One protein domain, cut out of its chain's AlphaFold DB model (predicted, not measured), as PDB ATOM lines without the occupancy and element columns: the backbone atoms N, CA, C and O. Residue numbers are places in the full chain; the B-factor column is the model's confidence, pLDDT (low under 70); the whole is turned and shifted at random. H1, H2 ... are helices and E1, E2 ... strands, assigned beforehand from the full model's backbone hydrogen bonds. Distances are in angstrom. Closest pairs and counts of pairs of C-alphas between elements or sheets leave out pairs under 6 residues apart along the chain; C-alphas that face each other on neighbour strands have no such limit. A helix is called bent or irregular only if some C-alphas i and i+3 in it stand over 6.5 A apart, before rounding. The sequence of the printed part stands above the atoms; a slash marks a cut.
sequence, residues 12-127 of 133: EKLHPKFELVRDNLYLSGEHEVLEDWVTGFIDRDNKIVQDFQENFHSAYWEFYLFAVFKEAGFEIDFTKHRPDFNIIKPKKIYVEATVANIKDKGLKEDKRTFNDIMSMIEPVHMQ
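What this domain is: This is residues 12 to 127 of the 133 residues of an uncharacterized protein of Halomonas sp. PA16-9 (UniProt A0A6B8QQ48). Look for four helices, H1 to H4, joined in a loose, nearly closed ring, with a small three-stranded sheet beside H4 on the side away from H1. From E3 a long unnamed stretch, residues 96 to 113, leads off as an arm to H5, which touches no helix; residues 120 to 126 stick out. The printed part has 116 residues, with five named helices and three named strands in the order H1 H2 H3 H4 E1 E2 E3 H5; the sheet, ordered E1 E2 E3, is antiparallel, and of the 60 residues in named elements helices hold 49 and strands 11, the class mostly helix. The whole is only just loose, close to compact: radius of gyration of the C-alphas 16.4 A, spans 41 by 38 by 27 A.

How they stand to each other: Start at H1, residues 16 to 23, and H2, residues 25 to 37, which touch only at the corner, the closest C-alphas being Val 21 and Leu 27, 6.6 A. H1 only just touches H3, residues 48 to 54, with 3 pairs of C-alphas within 8 A, closest Phe 18 and Gln 53, 5.7 A. H3 and H4, residues 57 to 71, form a hairpin, closest C-alphas Phe 52 and Ala 59, 5.0 A. Residues 34 to 37 of H2 alone touch H4 at a steep tilt of 57 degrees, closest C-alphas Trp 37 and Ala 67, 4.7 A. E1, residues 75 to 77, E2, residues 85 to 89, and E3, residues 93 to 95, form a meander, each strand the antiparallel neighbour of the one before; N 77 and O 86 at 2.8 A, and N 87 and O 93 at 2.9 A, are within hydrogen-bond range. H4 only grazes this sheet; H5, residues 114 to 119, is not on it. H1, H3, H4 and H5 have every O i to N i+4 pair within range, H2 7 of 9.

Where its parts are: Find C-alpha 16 at (7.002, -7.367, 31.637), where H1 begins. H2 spans 19.5 A and is irregular, C-alphas 26 and 29 being 7.9 A apart; H4 spans 21.1 A. H5 ends at C-alpha 119, (25.975, 0.349, 42.233).

The domain as a whole: The farthest C-alphas, Thr 79 and Met 126, are 45.0 A apart. The printed part has no cut; E3 to H5 is the long link. No printed residue is under 70 in pLDDT.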
ATOM      1  N   GLU A  12      -0.685  -8.711  25.297       95.06
ATOM      2  CA  GLU A  12       0.394  -8.130  24.497       95.06
ATOM      3  C   GLU A  12       0.759  -6.701  24.924       95.06
ATOM      4  O   GLU A  12       1.829  -6.211  24.564       95.06
ATOM      5  N   LYS A  13      -0.125  -6.030  25.673       96.06
ATOM      6  CA  LYS A  13       0.096  -4.687  26.217       96.06
ATOM      7  C   LYS A  13       0.645  -4.709  27.638       96.06
ATOM      8  O   LYS A  13       1.039  -3.659  28.135       96.06
ATOM      9  N   LEU A  14       0.666  -5.871  28.294       96.25
ATOM     10  CA  LEU A  14       1.158  -5.977  29.659       96.25
ATOM     11  C   LEU A  14       2.654  -5.680  29.719       96.25
ATOM     12  O   LEU A  14       3.460  -6.203  28.951       96.25
ATOM     13  N   HIS A  15       3.027  -4.854  30.686       95.19
ATOM     14  CA  HIS A  15       4.412  -4.559  30.965       95.19
ATOM     15  C   HIS A  15       5.096  -5.801  31.563       95.19
ATOM     16  O   HIS A  15       4.565  -6.380  32.516       95.19
ATOM     17  N   PRO A  16       6.319  -6.171  31.133       93.00
ATOM     18  CA  PRO A  16       7.002  -7.367  31.637       93.00
ATOM     19  C   PRO A  16       7.165  -7.411  33.164       93.00
ATOM     20  O   PRO A  16       7.174  -8.479  33.772       93.00
ATOM     21  N   LYS A  17       7.287  -6.247  33.816       92.12
ATOM     22  CA  LYS A  17       7.337  -6.175  35.289       92.12
ATOM     23  C   LYS A  17       5.992  -6.375  35.955       92.12
ATOM     24  O   LYS A  17       5.960  -6.931  37.045       92.12
ATOM     25  N   PHE A  18       4.914  -5.916  35.327       95.19
ATOM     26  CA  PHE A  18       3.584  -6.195  35.838       95.19
ATOM     27  C   PHE A  18       3.339  -7.706  35.809       95.19
ATOM     28  O   PHE A  18       2.953  -8.266  36.827       95.19
ATOM     29  N   GLU A  19       3.667  -8.377  34.698       94.06
ATOM     30  CA  GLU A  19       3.587  -9.841  34.603       94.06
ATOM     31  C   GLU A  19       4.459 -10.530  35.660       94.06
ATOM     32  O   GLU A  19       3.989 -11.429  36.352       94.06
ATOM     33  N   LEU A  20       5.705 -10.068  35.844       91.75
ATOM     34  CA  LEU A  20       6.601 -10.595  36.875       91.75
ATOM     35  C   LEU A  20       5.989 -10.491  38.274       91.75
ATOM     36  O   LEU A  20       6.067 -11.454  39.029       91.75
ATOM     37  N   VAL A  21       5.425  -9.333  38.631       92.69
ATOM     38  CA  VAL A  21       4.800  -9.149  39.943       92.69
ATOM     39  C   VAL A  21       3.549 -10.017  40.035       92.69
ATOM     40  O   VAL A  21       3.473 -10.817  40.955       92.69
ATOM     41  N   ARG A  22       2.619  -9.940  39.075       93.31
ATOM     42  CA  ARG A  22       1.332 -10.659  39.090       93.31
ATOM     43  C   ARG A  22       1.490 -12.183  39.165       93.31
ATOM     44  O   ARG A  22       0.795 -12.821  39.949       93.31
ATOM     45  N   ASP A  23       2.373 -12.763  38.352       90.62
ATOM     46  CA  ASP A  23       2.407 -14.216  38.117       90.62
ATOM     47  C   ASP A  23       3.401 -14.968  39.012       90.62
ATOM     48  O   ASP A  23       3.373 -16.200  39.091       90.62
ATOM     49  N   ASN A  24       4.313 -14.260  39.682       89.31
ATOM     50  CA  ASN A  24       5.326 -14.898  40.509       89.31
ATOM     51  C   ASN A  24       4.785 -15.216  41.910       89.31
ATOM     52  O   ASN A  24       4.696 -14.350  42.774       89.31
ATOM     53  N   LEU A  25       4.514 -16.500  42.151       79.00
ATOM     54  CA  LEU A  25       4.001 -17.013  43.428       79.00
ATOM     55  C   LEU A  25       4.922 -16.757  44.632       79.00
ATOM     56  O   LEU A  25       4.454 -16.806  45.765       79.00
ATOM     57  N   TYR A  26       6.214 -16.496  44.414       84.81
ATOM     58  CA  TYR A  26       7.134 -16.142  45.497       84.81
ATOM     59  C   TYR A  26       6.990 -14.684  45.953       84.81
ATOM     60  O   TYR A  26       7.574 -14.334  46.973       84.81
ATOM     61  N   LEU A  27       6.231 -13.859  45.221       85.38
ATOM     62  CA  LEU A  27       6.038 -12.435  45.501       85.38
ATOM     63  C   LEU A  27       4.721 -12.130  46.238       85.38
ATOM     64  O   LEU A  27       4.171 -11.036  46.119       85.38
ATOM     65  N   SER A  28       4.176 -13.095  46.988       86.19
ATOM     66  CA  SER A  28       2.904 -12.903  47.699       86.19
ATOM     67  C   SER A  28       2.977 -11.792  48.752       86.19
ATOM     68  O   SER A  28       2.000 -11.082  48.958       86.19
ATOM     69  N   GLY A  29       4.136 -11.599  49.393       90.19
ATOM     70  CA  GLY A  29       4.331 -10.496  50.339       90.19
ATOM     71  C   GLY A  29       4.333  -9.134  49.642       90.19
ATOM     72  O   GLY A  29       3.787  -8.162  50.149       90.19
ATOM     73  N   GLU A  30       4.899  -9.059  48.443       92.00
ATOM     74  CA  GLU A  30       4.912  -7.859  47.617       92.00
ATOM     75  C   GLU A  30       3.510  -7.505  47.106       92.00
ATOM     76  O   GLU A  30       3.212  -6.320  46.947       92.00
ATOM     77  N   HIS A  31       2.636  -8.498  46.890       92.56
ATOM     78  CA  HIS A  31       1.215  -8.258  46.598       92.56
ATOM     79  C   HIS A  31       0.530  -7.579  47.778       92.56
ATOM     80  O   HIS A  31      -0.064  -6.521  47.594       92.56
ATOM     81  N   GLU A  32       0.686  -8.129  48.986       93.06
ATOM     82  CA  GLU A  32       0.110  -7.555  50.209       93.06
ATOM     83  C   GLU A  32       0.598  -6.118  50.446       93.06
ATOM     84  O   GLU A  32      -0.192  -5.235  50.778       93.06
ATOM     85  N   VAL A  33       1.890  -5.854  50.216       95.31
ATOM     86  CA  VAL A  33       2.464  -4.504  50.326       95.31
ATOM     87  C   VAL A  33       1.830  -3.545  49.318       95.31
ATOM     88  O   VAL A  33       1.467  -2.429  49.686       95.31
ATOM     89  N   LEU A  34       1.681  -3.955  48.056       95.75
ATOM     90  CA  LEU A  34       1.065  -3.113  47.028       95.75
ATOM     91  C   LEU A  34      -0.414  -2.838  47.311       95.75
ATOM     92  O   LEU A  34      -0.862  -1.702  47.150       95.75
ATOM     93  N   GLU A  35      -1.161  -3.845  47.759       94.94
ATOM     94  CA  GLU A  35      -2.565  -3.699  48.151       94.94
ATOM     95  C   GLU A  35      -2.727  -2.762  49.358       94.94
ATOM     96  O   GLU A  35      -3.613  -1.897  49.362       94.94
ATOM     97  N   ASP A  36      -1.841  -2.856  50.355       96.00
ATOM     98  CA  ASP A  36      -1.831  -1.910  51.472       96.00
ATOM     99  C   ASP A  36      -1.505  -0.488  51.001       96.00
ATOM    100  O   ASP A  36      -2.194   0.469  51.379       96.00
ATOM    101  N   TRP A  37      -0.503  -0.326  50.129       97.38
ATOM    102  CA  TRP A  37      -0.128   0.985  49.599       97.38
ATOM    103  C   TRP A  37      -1.320   1.687  48.967       97.38
ATOM    104  O   TRP A  37      -1.569   2.843  49.297       97.38
ATOM    105  N   VAL A  38      -2.110   0.989  48.148       96.38
ATOM    106  CA  VAL A  38      -3.275   1.574  47.461       96.38
ATOM    107  C   VAL A  38      -4.559   1.583  48.296       96.38
ATOM    108  O   VAL A  38      -5.610   2.023  47.821       96.38
ATOM    109  N   THR A  39      -4.520   1.141  49.554       95.50
ATOM    110  CA  THR A  39      -5.694   1.187  50.431       95.50
ATOM    111  C   THR A  39      -6.115   2.635  50.692       95.50
ATOM    112  O   THR A  39      -5.401   3.414  51.318       95.50
ATOM    113  N   GLY A  40      -7.310   2.995  50.210       94.00
ATOM    114  CA  GLY A  40      -7.844   4.360  50.268       94.00
ATOM    115  C   GLY A  40      -7.479   5.241  49.067       94.00
ATOM    116  O   GLY A  40      -7.928   6.385  49.013       94.00
ATOM    117  N   PHE A  41      -6.717   4.724  48.098       95.44
ATOM    118  CA  PHE A  41      -6.450   5.417  46.840       95.44
ATOM    119  C   PHE A  41      -7.739   5.525  46.015       95.44
ATOM    120  O   PHE A  41      -8.485   4.552  45.877       95.44
ATOM    121  N   ILE A  42      -7.999   6.707  45.449       93.56
ATOM    122  CA  ILE A  42      -9.151   6.948  44.575       93.56
ATOM    123  C   ILE A  42      -8.659   7.067  43.136       93.56
ATOM    124  O   ILE A  42      -7.963   8.022  42.791       93.56
ATOM    125  N   ASP A  43      -9.061   6.119  42.293       92.25
ATOM    126  CA  ASP A  43      -8.868   6.205  40.847       92.25
ATOM    127  C   ASP A  43      -9.876   7.204  40.257       92.25
ATOM    128  O   ASP A  43     -11.082   6.959  40.203       92.25
ATOM    129  N   ARG A  44      -9.388   8.398  39.911       90.44
ATOM    130  CA  ARG A  44     -10.227   9.561  39.574       90.44
ATOM    131  C   ARG A  44     -10.703   9.546  38.127       90.44
ATOM    132  O   ARG A  44     -11.743  10.132  37.830       90.44
ATOM    133  N   ASP A  45      -9.936   8.931  37.235       89.31
ATOM    134  CA  ASP A  45     -10.213   8.869  35.800       89.31
ATOM    135  C   ASP A  45     -10.319   7.433  35.260       89.31
ATOM    136  O   ASP A  45     -10.583   7.262  34.068       89.31
ATOM    137  N   ASN A  46     -10.236   6.427  36.139       90.44
ATOM    138  CA  ASN A  46     -10.294   4.996  35.830       90.44
ATOM    139  C   ASN A  46      -9.131   4.520  34.949       90.44
ATOM    140  O   ASN A  46      -9.317   3.638  34.107       90.44
ATOM    141  N   LYS A  47      -7.952   5.138  35.093       93.44
ATOM    142  CA  LYS A  47      -6.772   4.818  34.275       93.44
ATOM    143  C   LYS A  47      -5.613   4.236  35.048       93.44
ATOM    144  O   LYS A  47      -4.818   3.521  34.446       93.44
ATOM    145  N   ILE A  48      -5.513   4.474  36.355       95.25
ATOM    146  CA  ILE A  48      -4.284   4.136  37.085       95.25
ATOM    147  C   ILE A  48      -3.994   2.628  37.075       95.25
ATOM    148  O   ILE A  48      -2.838   2.220  37.016       95.25
ATOM    149  N   VAL A  49      -5.037   1.786  37.064       96.38
ATOM    150  CA  VAL A  49      -4.892   0.324  36.947       96.38
ATOM    151  C   VAL A  49      -4.387  -0.065  35.559       96.38
ATOM    152  O   VAL A  49      -3.465  -0.869  35.449       96.38
ATOM    153  N   GLN A  50      -4.939   0.529  34.498       96.62
ATOM    154  CA  GLN A  50      -4.448   0.317  33.136       96.62
ATOM    155  C   GLN A  50      -2.989   0.778  33.003       96.62
ATOM    156  O   GLN A  50      -2.163   0.042  32.469       96.62
ATOM    157  N   ASP A  51      -2.648   1.949  33.536       96.12
ATOM    158  CA  ASP A  51      -1.290   2.487  33.491       96.12
ATOM    159  C   ASP A  51      -0.304   1.632  34.293       96.12
ATOM    160  O   ASP A  51       0.833   1.428  33.859       96.12
ATOM    161  N   PHE A  52      -0.732   1.066  35.423       97.19
ATOM    162  CA  PHE A  52       0.058   0.087  36.166       97.19
ATOM    163  C   PHE A  52       0.335  -1.177  35.343       97.19
ATOM    164  O   PHE A  52       1.447  -1.709  35.390       97.19
ATOM    165  N   GLN A  53      -0.639  -1.621  34.549       97.06
ATOM    166  CA  GLN A  53      -0.517  -2.809  33.710       97.06
ATOM    167  C   GLN A  53       0.310  -2.569  32.439       97.06
ATOM    168  O   GLN A  53       1.108  -3.435  32.095       97.06
ATOM    169  N   GLU A  54       0.169  -1.425  31.761       96.31
ATOM    170  CA  GLU A  54       0.845  -1.134  30.480       96.31
ATOM    171  C   GLU A  54       2.201  -0.424  30.642       96.31
ATOM    172  O   GLU A  54       3.173  -0.761  29.966       96.31
ATOM    173  N   ASN A  55       2.287   0.557  31.547       93.44
ATOM    174  CA  ASN A  55       3.448   1.449  31.688       93.44
ATOM    175  C   ASN A  55       4.254   1.193  32.970       93.44
ATOM    176  O   ASN A  55       5.443   1.518  33.026       93.44
ATOM    177  N   PHE A  56       3.622   0.601  33.989       95.00
ATOM    178  CA  PHE A  56       4.174   0.162  35.274       95.00
ATOM    179  C   PHE A  56       4.809   1.261  36.140       95.00
ATOM    180  O   PHE A  56       4.319   1.554  37.225       95.00
ATOM    181  N   HIS A  57       5.900   1.879  35.689       94.50
ATOM    182  CA  HIS A  57       6.772   2.723  36.506       94.50
ATOM    183  C   HIS A  57       6.095   3.979  37.061       94.50
ATOM    184  O   HIS A  57       6.316   4.307  38.224       94.50
ATOM    185  N   SER A  58       5.293   4.675  36.248       94.06
ATOM    186  CA  SER A  58       4.616   5.906  36.686       94.06
ATOM    187  C   SER A  58       3.573   5.603  37.758       94.06
ATOM    188  O   SER A  58       3.653   6.138  38.860       94.06
ATOM    189  N   ALA A  59       2.675   4.651  37.487       96.12
ATOM    190  CA  ALA A  59       1.641   4.250  38.434       96.12
ATOM    191  C   ALA A  59       2.231   3.643  39.718       96.12
ATOM    192  O   ALA A  59       1.798   3.975  40.817       96.12
ATOM    193  N   TYR A  60       3.279   2.815  39.607       96.50
ATOM    194  CA  TYR A  60       3.983   2.279  40.775       96.50
ATOM    195  C   TYR A  60       4.568   3.399  41.651       96.50
ATOM    196  O   TYR A  60       4.486   3.341  42.879       96.50
ATOM    197  N   TRP A  61       5.141   4.437  41.030       96.75
ATOM    198  CA  TRP A  61       5.664   5.598  41.748       96.75
ATOM    199  C   TRP A  61       4.557   6.397  42.446       96.75
ATOM    200  O   TRP A  61       4.728   6.794  43.599       96.75
ATOM    201  N   GLU A  62       3.402   6.568  41.803       97.12
ATOM    202  CA  GLU A  62       2.227   7.185  42.423       97.12
ATOM    203  C   GLU A  62       1.701   6.373  43.616       97.12
ATOM    204  O   GLU A  62       1.419   6.956  44.664       97.12
ATOM    205  N   PHE A  63       1.629   5.041  43.515       97.81
ATOM    206  CA  PHE A  63       1.220   4.179  44.632       97.81
ATOM    207  C   PHE A  63       2.164   4.312  45.827       97.81
ATOM    208  O   PHE A  63       1.710   4.487  46.959       97.81
ATOM    209  N   TYR A  64       3.473   4.296  45.574       97.88
ATOM    210  CA  TYR A  64       4.471   4.500  46.617       97.88
ATOM    211  C   TYR A  64       4.342   5.884  47.269       97.88
ATOM    212  O   TYR A  64       4.331   5.992  48.494       97.88
ATOM    213  N   LEU A  65       4.205   6.951  46.475       98.00
ATOM    214  CA  LEU A  65       4.025   8.304  47.005       98.00
ATOM    215  C   LEU A  65       2.753   8.428  47.844       98.00
ATOM    216  O   LEU A  65       2.793   9.016  48.924       98.00
ATOM    217  N   PHE A  66       1.644   7.847  47.386       97.81
ATOM    218  CA  PHE A  66       0.408   7.817  48.155       97.81
ATOM    219  C   PHE A  66       0.598   7.109  49.501       97.81
ATOM    220  O   PHE A  66       0.201   7.661  50.527       97.81
ATOM    221  N   ALA A  67       1.268   5.952  49.523       98.06
ATOM    222  CA  ALA A  67       1.591   5.246  50.761       98.06
ATOM    223  C   ALA A  67       2.455   6.099  51.705       98.06
ATOM    224  O   ALA A  67       2.157   6.189  52.894       98.06
ATOM    225  N   VAL A  68       3.467   6.797  51.176       98.12
ATOM    226  CA  VAL A  68       4.315   7.718  51.952       98.12
ATOM    227  C   VAL A  68       3.498   8.865  52.549       98.12
ATOM    228  O   VAL A  68       3.657   9.189  53.724       98.12
ATOM    229  N   PHE A  69       2.614   9.489  51.768       97.81
ATOM    230  CA  PHE A  69       1.763  10.574  52.256       97.81
ATOM    231  C   PHE A  69       0.761  10.086  53.307       97.81
ATOM    232  O   PHE A  69       0.573  10.760  54.321       97.81
ATOM    233  N   LYS A  70       0.164   8.907  53.093       96.69
ATOM    234  CA  LYS A  70      -0.735   8.238  54.042       96.69
ATOM    235  C   LYS A  70      -0.025   8.000  55.377       96.69
ATOM    236  O   LYS A  70      -0.519   8.446  56.410       96.69
ATOM    237  N   GLU A  71       1.154   7.383  55.346       97.56
ATOM    238  CA  GLU A  71       1.957   7.079  56.540       97.56
ATOM    239  C   GLU A  71       2.427   8.352  57.262       97.56
ATOM    240  O   GLU A  71       2.441   8.424  58.489       97.56
ATOM    241  N   ALA A  72       2.740   9.412  56.511       97.50
ATOM    242  CA  ALA A  72       3.087  10.718  57.069       97.50
ATOM    243  C   ALA A  72       1.883  11.497  57.646       97.50
ATOM    244  O   ALA A  72       2.061  12.607  58.156       97.50
ATOM    245  N   GLY A  73       0.660  10.958  57.562       97.56
ATOM    246  CA  GLY A  73      -0.563  11.588  58.070       97.56
ATOM    247  C   GLY A  73      -1.051  12.770  57.229       97.56
ATOM    248  O   GLY A  73      -1.679  13.690  57.761       97.56
ATOM    249  N   PHE A  74      -0.728  12.797  55.934       97.81
ATOM    250  CA  PHE A  74      -1.147  13.873  55.039       97.81
ATOM    251  C   PHE A  74      -2.590  13.661  54.583       97.81
ATOM    252  O   PHE A  74      -3.040  12.542  54.353       97.81
ATOM    253  N   GLU A  75      -3.315  14.762  54.410       97.56
ATOM    254  CA  GLU A  75      -4.678  14.736  53.881       97.56
ATOM    255  C   GLU A  75      -4.640  15.125  52.403       97.56
ATOM    256  O   GLU A  75      -4.154  16.208  52.062       97.56
ATOM    257  N   ILE A  76      -5.140  14.240  51.538       97.00
ATOM    258  CA  ILE A  76      -5.133  14.401  50.082       97.00
ATOM    259  C   ILE A  76      -6.561  14.650  49.589       97.00
ATOM    260  O   ILE A  76      -7.485  13.902  49.904       97.00
ATOM    261  N   ASP A  77      -6.727  15.688  48.777       95.62
ATOM    262  CA  ASP A  77      -7.956  16.001  48.058       95.62
ATOM    263  C   ASP A  77      -7.979  15.296  46.688       95.62
ATOM    264  O   ASP A  77      -7.241  15.642  45.761       95.62
ATOM    265  N   PHE A  78      -8.869  14.312  46.550       93.75
ATOM    266  CA  PHE A  78      -9.082  13.555  45.314       93.75
ATOM    267  C   PHE A  78     -10.188  14.134  44.413       93.75
ATOM    268  O   PHE A  78     -10.509  13.544  43.385       93.75
ATOM    269  N   THR A  79     -10.776  15.291  44.741       92.81
ATOM    270  CA  THR A  79     -11.869  15.886  43.943       92.81
ATOM    271  C   THR A  79     -11.419  16.405  42.573       92.81
ATOM    272  O   THR A  79     -12.250  16.658  41.696       92.81
ATOM    273  N   LYS A  80     -10.108  16.590  42.375       89.62
ATOM    274  CA  LYS A  80      -9.489  17.005  41.109       89.62
ATOM    275  C   LYS A  80      -8.557  15.907  40.609       89.62
ATOM    276  O   LYS A  80      -7.792  15.349  41.386       89.62
ATOM    277  N   HIS A  81      -8.601  15.647  39.304       86.81
ATOM    278  CA  HIS A  81      -7.772  14.635  38.641       86.81
ATOM    279  C   HIS A  81      -6.332  15.097  38.365       86.81
ATOM    280  O   HIS A  81      -5.519  14.277  37.967       86.81
ATOM    281  N   ARG A  82      -6.021  16.391  38.540       89.62
ATOM    282  CA  ARG A  82      -4.670  16.953  38.397       89.62
ATOM    283  C   ARG A  82      -4.416  18.090  39.388       89.62
ATOM    284  O   ARG A  82      -5.372  18.813  39.708       89.62
ATOM    285  N   PRO A  83      -3.152  18.315  39.793       93.12
ATOM    286  CA  PRO A  83      -1.990  17.413  39.639       93.12
ATOM    287  C   PRO A  83      -2.199  16.075  40.375       93.12
ATOM    288  O   PRO A  83      -3.226  15.916  41.042       93.12
ATOM    289  N   ASP A  84      -1.272  15.123  40.249       95.44
ATOM    290  CA  ASP A  84      -1.442  13.746  40.759       95.44
ATOM    291  C   ASP A  84      -1.848  13.697  42.239       95.44
ATOM    292  O   ASP A  84      -2.740  12.930  42.619       95.44
ATOM    293  N   PHE A  85      -1.285  14.577  43.077       96.75
ATOM    294  CA  PHE A  85      -1.721  14.743  44.465       96.75
ATOM    295  C   PHE A  85      -1.928  16.206  44.853       96.75
ATOM    296  O   PHE A  85      -1.046  17.059  44.716       96.75
ATOM    297  N   ASN A  86      -3.101  16.474  45.429       97.00
ATOM    298  CA  ASN A  86      -3.449  17.746  46.053       97.00
ATOM    299  C   ASN A  86      -3.445  17.573  47.571       97.00
ATOM    300  O   ASN A  86      -4.458  17.214  48.164       97.00
ATOM    301  N   ILE A  87      -2.311  17.817  48.216       97.62
ATOM    302  CA  ILE A  87      -2.219  17.743  49.675       97.62
ATOM    303  C   ILE A  87      -2.846  19.012  50.257       97.62
ATOM    304  O   ILE A  87      -2.465  20.121  49.875       97.62
ATOM    305  N   ILE A  88      -3.796  18.867  51.182       97.88
ATOM    306  CA  ILE A  88      -4.460  19.982  51.879       97.88
ATOM    307  C   ILE A  88      -3.984  20.150  53.326       97.88
ATOM    308  O   ILE A  88      -4.028  21.264  53.854       97.88
ATOM    309  N   LYS A  89      -3.457  19.087  53.946       97.25
ATOM    310  CA  LYS A  89      -2.772  19.125  55.249       97.25
ATOM    311  C   LYS A  89      -1.504  18.270  55.212       97.25
ATOM    312  O   LYS A  89      -1.516  17.238  54.549       97.25
ATOM    313  N   PRO A  90      -0.436  18.653  55.934       96.38
ATOM    314  CA  PRO A  90      -0.348  19.752  56.911       96.38
ATOM    315  C   PRO A  90      -0.244  21.151  56.288       96.38
ATOM    316  O   PRO A  90      -0.454  22.155  56.966       96.38
ATOM    317  N   LYS A  91       0.069  21.232  54.996       96.44
ATOM    318  CA  LYS A  91       0.054  22.463  54.204       96.44
ATOM    319  C   LYS A  91      -0.458  22.146  52.813       96.44
ATOM    320  O   LYS A  91      -0.355  21.009  52.362       96.44
ATOM    321  N   LYS A  92      -0.947  23.173  52.126       97.62
ATOM    322  CA  LYS A  92      -1.368  23.043  50.738       97.62
ATOM    323  C   LYS A  92      -0.152  22.828  49.833       97.62
ATOM    324  O   LYS A  92       0.655  23.745  49.689       97.62
ATOM    325  N   ILE A  93      -0.022  21.636  49.258       97.12
ATOM    326  CA  ILE A  93       1.076  21.253  48.361       97.12
ATOM    327  C   ILE A  93       0.482  20.567  47.132       97.12
ATOM    328  O   ILE A  93      -0.404  19.724  47.236       97.12
ATOM    329  N   TYR A  94       0.998  20.948  45.971       97.25
ATOM    330  CA  TYR A  94       0.665  20.368  44.681       97.25
ATOM    331  C   TYR A  94       1.832  19.492  44.238       97.25
ATOM    332  O   TYR A  94       2.954  19.994  44.149       97.25
ATOM    333  N   VAL A  95       1.584  18.205  44.005       97.31
ATOM    334  CA  VAL A  95       2.626  17.236  43.646       97.31
ATOM    335  C   VAL A  95       2.299  16.616  42.297       97.31
ATOM    336  O   VAL A  95       1.236  16.022  42.145       97.31
ATOM    337  N   GLU A  96       3.240  16.745  41.365       97.25
ATOM    338  CA  GLU A  96       3.266  16.010  40.099       97.25
ATOM    339  C   GLU A  96       4.354  14.933  40.192       97.25
ATOM    340  O   GLU A  96       5.522  15.232  40.476       97.25
ATOM    341  N   ALA A  97       3.973  13.679  39.993       95.38
ATOM    342  CA  ALA A  97       4.835  12.520  40.097       95.38
ATOM    343  C   ALA A  97       5.458  12.221  38.728       95.38
ATOM    344  O   ALA A  97       4.775  11.938  37.752       95.38
ATOM    345  N   THR A  98       6.788  12.270  38.639       93.94
ATOM    346  CA  THR A  98       7.497  11.961  37.390       93.94
ATOM    347  C   THR A  98       8.633  10.983  37.636       93.94
ATOM    348  O   THR A  98       9.342  11.063  38.640       93.94
ATOM    349  N   VAL A  99       8.808  10.055  36.698       92.00
ATOM    350  CA  VAL A  99       9.927   9.112  36.669       92.00
ATOM    351  C   VAL A  99      10.855   9.453  35.507       92.00
ATOM    352  O   VAL A  99      10.417   9.893  34.444       92.00
ATOM    353  N   ALA A 100      12.159   9.265  35.702       87.19
ATOM    354  CA  ALA A 100      13.127   9.443  34.629       87.19
ATOM    355  C   ALA A 100      13.162   8.202  33.726       87.19
ATOM    356  O   ALA A 100      13.277   7.076  34.209       87.19
ATOM    357  N   ASN A 101      13.141   8.420  32.411       80.38
ATOM    358  CA  ASN A 101      13.295   7.340  31.442       80.38
ATOM    359  C   ASN A 101      14.696   6.720  31.495       80.38
ATOM    360  O   ASN A 101      15.698   7.373  31.810       80.38
ATOM    361  N   ILE A 102      14.775   5.446  31.112       79.12
ATOM    362  CA  ILE A 102      16.053   4.773  30.881       79.12
ATOM    363  C   ILE A 102      16.748   5.474  29.712       79.12
ATOM    364  O   ILE A 102      16.147   5.672  28.660       79.12
ATOM    365  N   LYS A 103      18.022   5.847  29.886       79.94
ATOM    366  CA  LYS A 103      18.820   6.467  28.817       79.94
ATOM    367  C   LYS A 103      18.799   5.587  27.563       79.94
ATOM    368  O   LYS A 103      19.104   4.403  27.666       79.94
ATOM    369  N   ASP A 104      18.590   6.184  26.389       75.62
ATOM    370  CA  ASP A 104      18.520   5.461  25.103       75.62
ATOM    371  C   ASP A 104      19.740   4.569  24.825       75.62
ATOM    372  O   ASP A 104      19.620   3.468  24.295       75.62
ATOM    373  N   LYS A 105      20.937   5.041  25.198       82.25
ATOM    374  CA  LYS A 105      22.205   4.294  25.072       82.25
ATOM    375  C   LYS A 105      22.623   3.584  26.365       82.25
ATOM    376  O   LYS A 105      23.745   3.093  26.462       82.25
ATOM    377  N   GLY A 106      21.767   3.601  27.381       77.94
ATOM    378  CA  GLY A 106      21.997   2.951  28.663       77.94
ATOM    379  C   GLY A 106      21.739   1.449  28.601       77.94
ATOM    380  O   GLY A 106      21.165   0.925  27.645       77.94
ATOM    381  N   LEU A 107      22.151   0.748  29.657       82.19
ATOM    382  CA  LEU A 107      21.783  -0.650  29.832       82.19
ATOM    383  C   LEU A 107      20.263  -0.739  30.025       82.19
ATOM    384  O   LEU A 107      19.709  -0.136  30.957       82.19
ATOM    385  N   LYS A 108      19.607  -1.480  29.126       85.44
ATOM    386  CA  LYS A 108      18.179  -1.772  29.233       85.44
ATOM    387  C   LYS A 108      17.888  -2.490  30.543       85.44
ATOM    388  O   LYS A 108      18.729  -3.219  31.062       85.44
ATOM    389  N   GLU A 109      16.702  -2.257  31.080       83.50
ATOM    390  CA  GLU A 109      16.350  -2.740  32.407       83.50
ATOM    391  C   GLU A 109      16.296  -4.263  32.521       83.50
ATOM    392  O   GLU A 109      16.778  -4.804  33.510       83.50
ATOM    393  N   ASP A 110      15.816  -4.949  31.486       84.12
ATOM    394  CA  ASP A 110      15.806  -6.414  31.374       84.12
ATOM    395  C   ASP A 110      17.211  -7.036  31.407       84.12
ATOM    396  O   ASP A 110      17.364  -8.224  31.685       84.12
ATOM    397  N   LYS A 111      18.250  -6.237  31.139       87.75
ATOM    398  CA  LYS A 111      19.653  -6.662  31.165       87.75
ATOM    399  C   LYS A 111      20.400  -6.245  32.425       87.75
ATOM    400  O   LYS A 111      21.586  -6.555  32.534       87.75
ATOM    401  N   ARG A 112      19.757  -5.523  33.347       84.94
ATOM    402  CA  ARG A 112      20.397  -5.093  34.594       84.94
ATOM    403  C   ARG A 112      20.575  -6.279  35.527       84.94
ATOM    404  O   ARG A 112      19.661  -7.064  35.759       84.94
ATOM    405  N   THR A 113      21.766  -6.378  36.087       87.69
ATOM    406  CA  THR A 113      22.145  -7.366  37.090       87.69
ATOM    407  C   THR A 113      21.994  -6.791  38.495       87.69
ATOM    408  O   THR A 113      21.861  -5.582  38.692       87.69
ATOM    409  N   PHE A 114      22.089  -7.656  39.506       84.25
ATOM    410  CA  PHE A 114      22.132  -7.224  40.902       84.25
ATOM    411  C   PHE A 114      23.265  -6.221  41.175       84.25
ATOM    412  O   PHE A 114      23.076  -5.271  41.928       84.25
ATOM    413  N   ASN A 115      24.417  -6.379  40.514       85.75
ATOM    414  CA  ASN A 115      25.535  -5.444  40.641       85.75
ATOM    415  C   ASN A 115      25.194  -4.060  40.076       85.75
ATOM    416  O   ASN A 115      25.573  -3.055  40.675       85.75
ATOM    417  N   ASP A 116      24.454  -3.997  38.964       85.25
ATOM    418  CA  ASP A 116      24.004  -2.722  38.394       85.25
ATOM    419  C   ASP A 116      23.071  -1.996  39.368       85.25
ATOM    420  O   ASP A 116      23.208  -0.793  39.575       85.25
ATOM    421  N   ILE A 117      22.171  -2.731  40.029       82.75
ATOM    422  CA  ILE A 117      21.267  -2.175  41.045       82.75
ATOM    423  C   ILE A 117      22.058  -1.705  42.269       82.75
ATOM    424  O   ILE A 117      21.888  -0.574  42.717       82.75
ATOM    425  N   MET A 118      22.959  -2.543  42.785       83.75
ATOM    426  CA  MET A 118      23.747  -2.247  43.982       83.75
ATOM    427  C   MET A 118      24.676  -1.044  43.786       83.75
ATOM    428  O   MET A 118      24.898  -0.273  44.719       83.75
ATOM    429  N   SER A 119      25.158  -0.822  42.559       82.38
ATOM    430  CA  SER A 119      25.975   0.349  42.233       82.38
ATOM    431  C   SER A 119      25.250   1.675  42.485       82.38
ATOM    432  O   SER A 119      25.899   2.669  42.790       82.38
ATOM    433  N   MET A 120      23.911   1.691  42.446       78.69
ATOM    434  CA  MET A 120      23.102   2.893  42.684       78.69
ATOM    435  C   MET A 120      23.094   3.333  44.154       78.69
ATOM    436  O   MET A 120      22.719   4.470  44.436       78.69
ATOM    437  N   ILE A 121      23.502   2.460  45.085       84.81
ATOM    438  CA  ILE A 121      23.672   2.821  46.501       84.81
ATOM    439  C   ILE A 121      24.909   3.705  46.677       84.81
ATOM    440  O   ILE A 121      24.927   4.605  47.518       84.81
ATOM    441  N   GLU A 122      25.943   3.477  45.869       82.25
ATOM    442  CA  GLU A 122      27.121   4.328  45.866       82.25
ATOM    443  C   GLU A 122      26.793   5.653  45.166       82.25
ATOM    444  O   GLU A 122      26.313   5.655  44.030       82.25
ATOM    445  N   PRO A 123      27.073   6.810  45.788       81.19
ATOM    446  CA  PRO A 123      26.977   8.098  45.119       81.19
ATOM    447  C   PRO A 123      27.743   8.101  43.794       81.19
ATOM    448  O   PRO A 123      28.873   7.625  43.726       81.19
ATOM    449  N   VAL A 124      27.163   8.709  42.754       74.75
ATOM    450  CA  VAL A 124      27.704   8.688  41.379       74.75
ATOM    451  C   VAL A 124      29.182   9.088  41.312       74.75
ATOM    452  O   VAL A 124      29.946   8.499  40.559       74.75
ATOM    453  N   HIS A 125      29.633  10.047  42.124       79.62
ATOM    454  CA  HIS A 125      31.035  10.482  42.130       79.62
ATOM    455  C   HIS A 125      32.025   9.439  42.694       79.62
ATOM    456  O   HIS A 125      33.227   9.594  42.498       79.62
ATOM    457  N   MET A 126      31.543   8.399  43.381       79.62
ATOM    458  CA  MET A 126      32.348   7.290  43.912       79.62
ATOM    459  C   MET A 126      32.288   6.028  43.039       79.62
ATOM    460  O   MET A 126      33.131   5.144  43.189       79.62
ATOM    461  N   GLN A 127      31.347   5.949  42.094       75.31
ATOM    462  CA  GLN A 127      31.223   4.804  41.196       75.31
ATOM    463  C   GLN A 127      32.395   4.761  40.193       75.31
ATOM    464  O   GLN A 127      32.742   5.753  39.552       75.31
TER     465      GLN A 127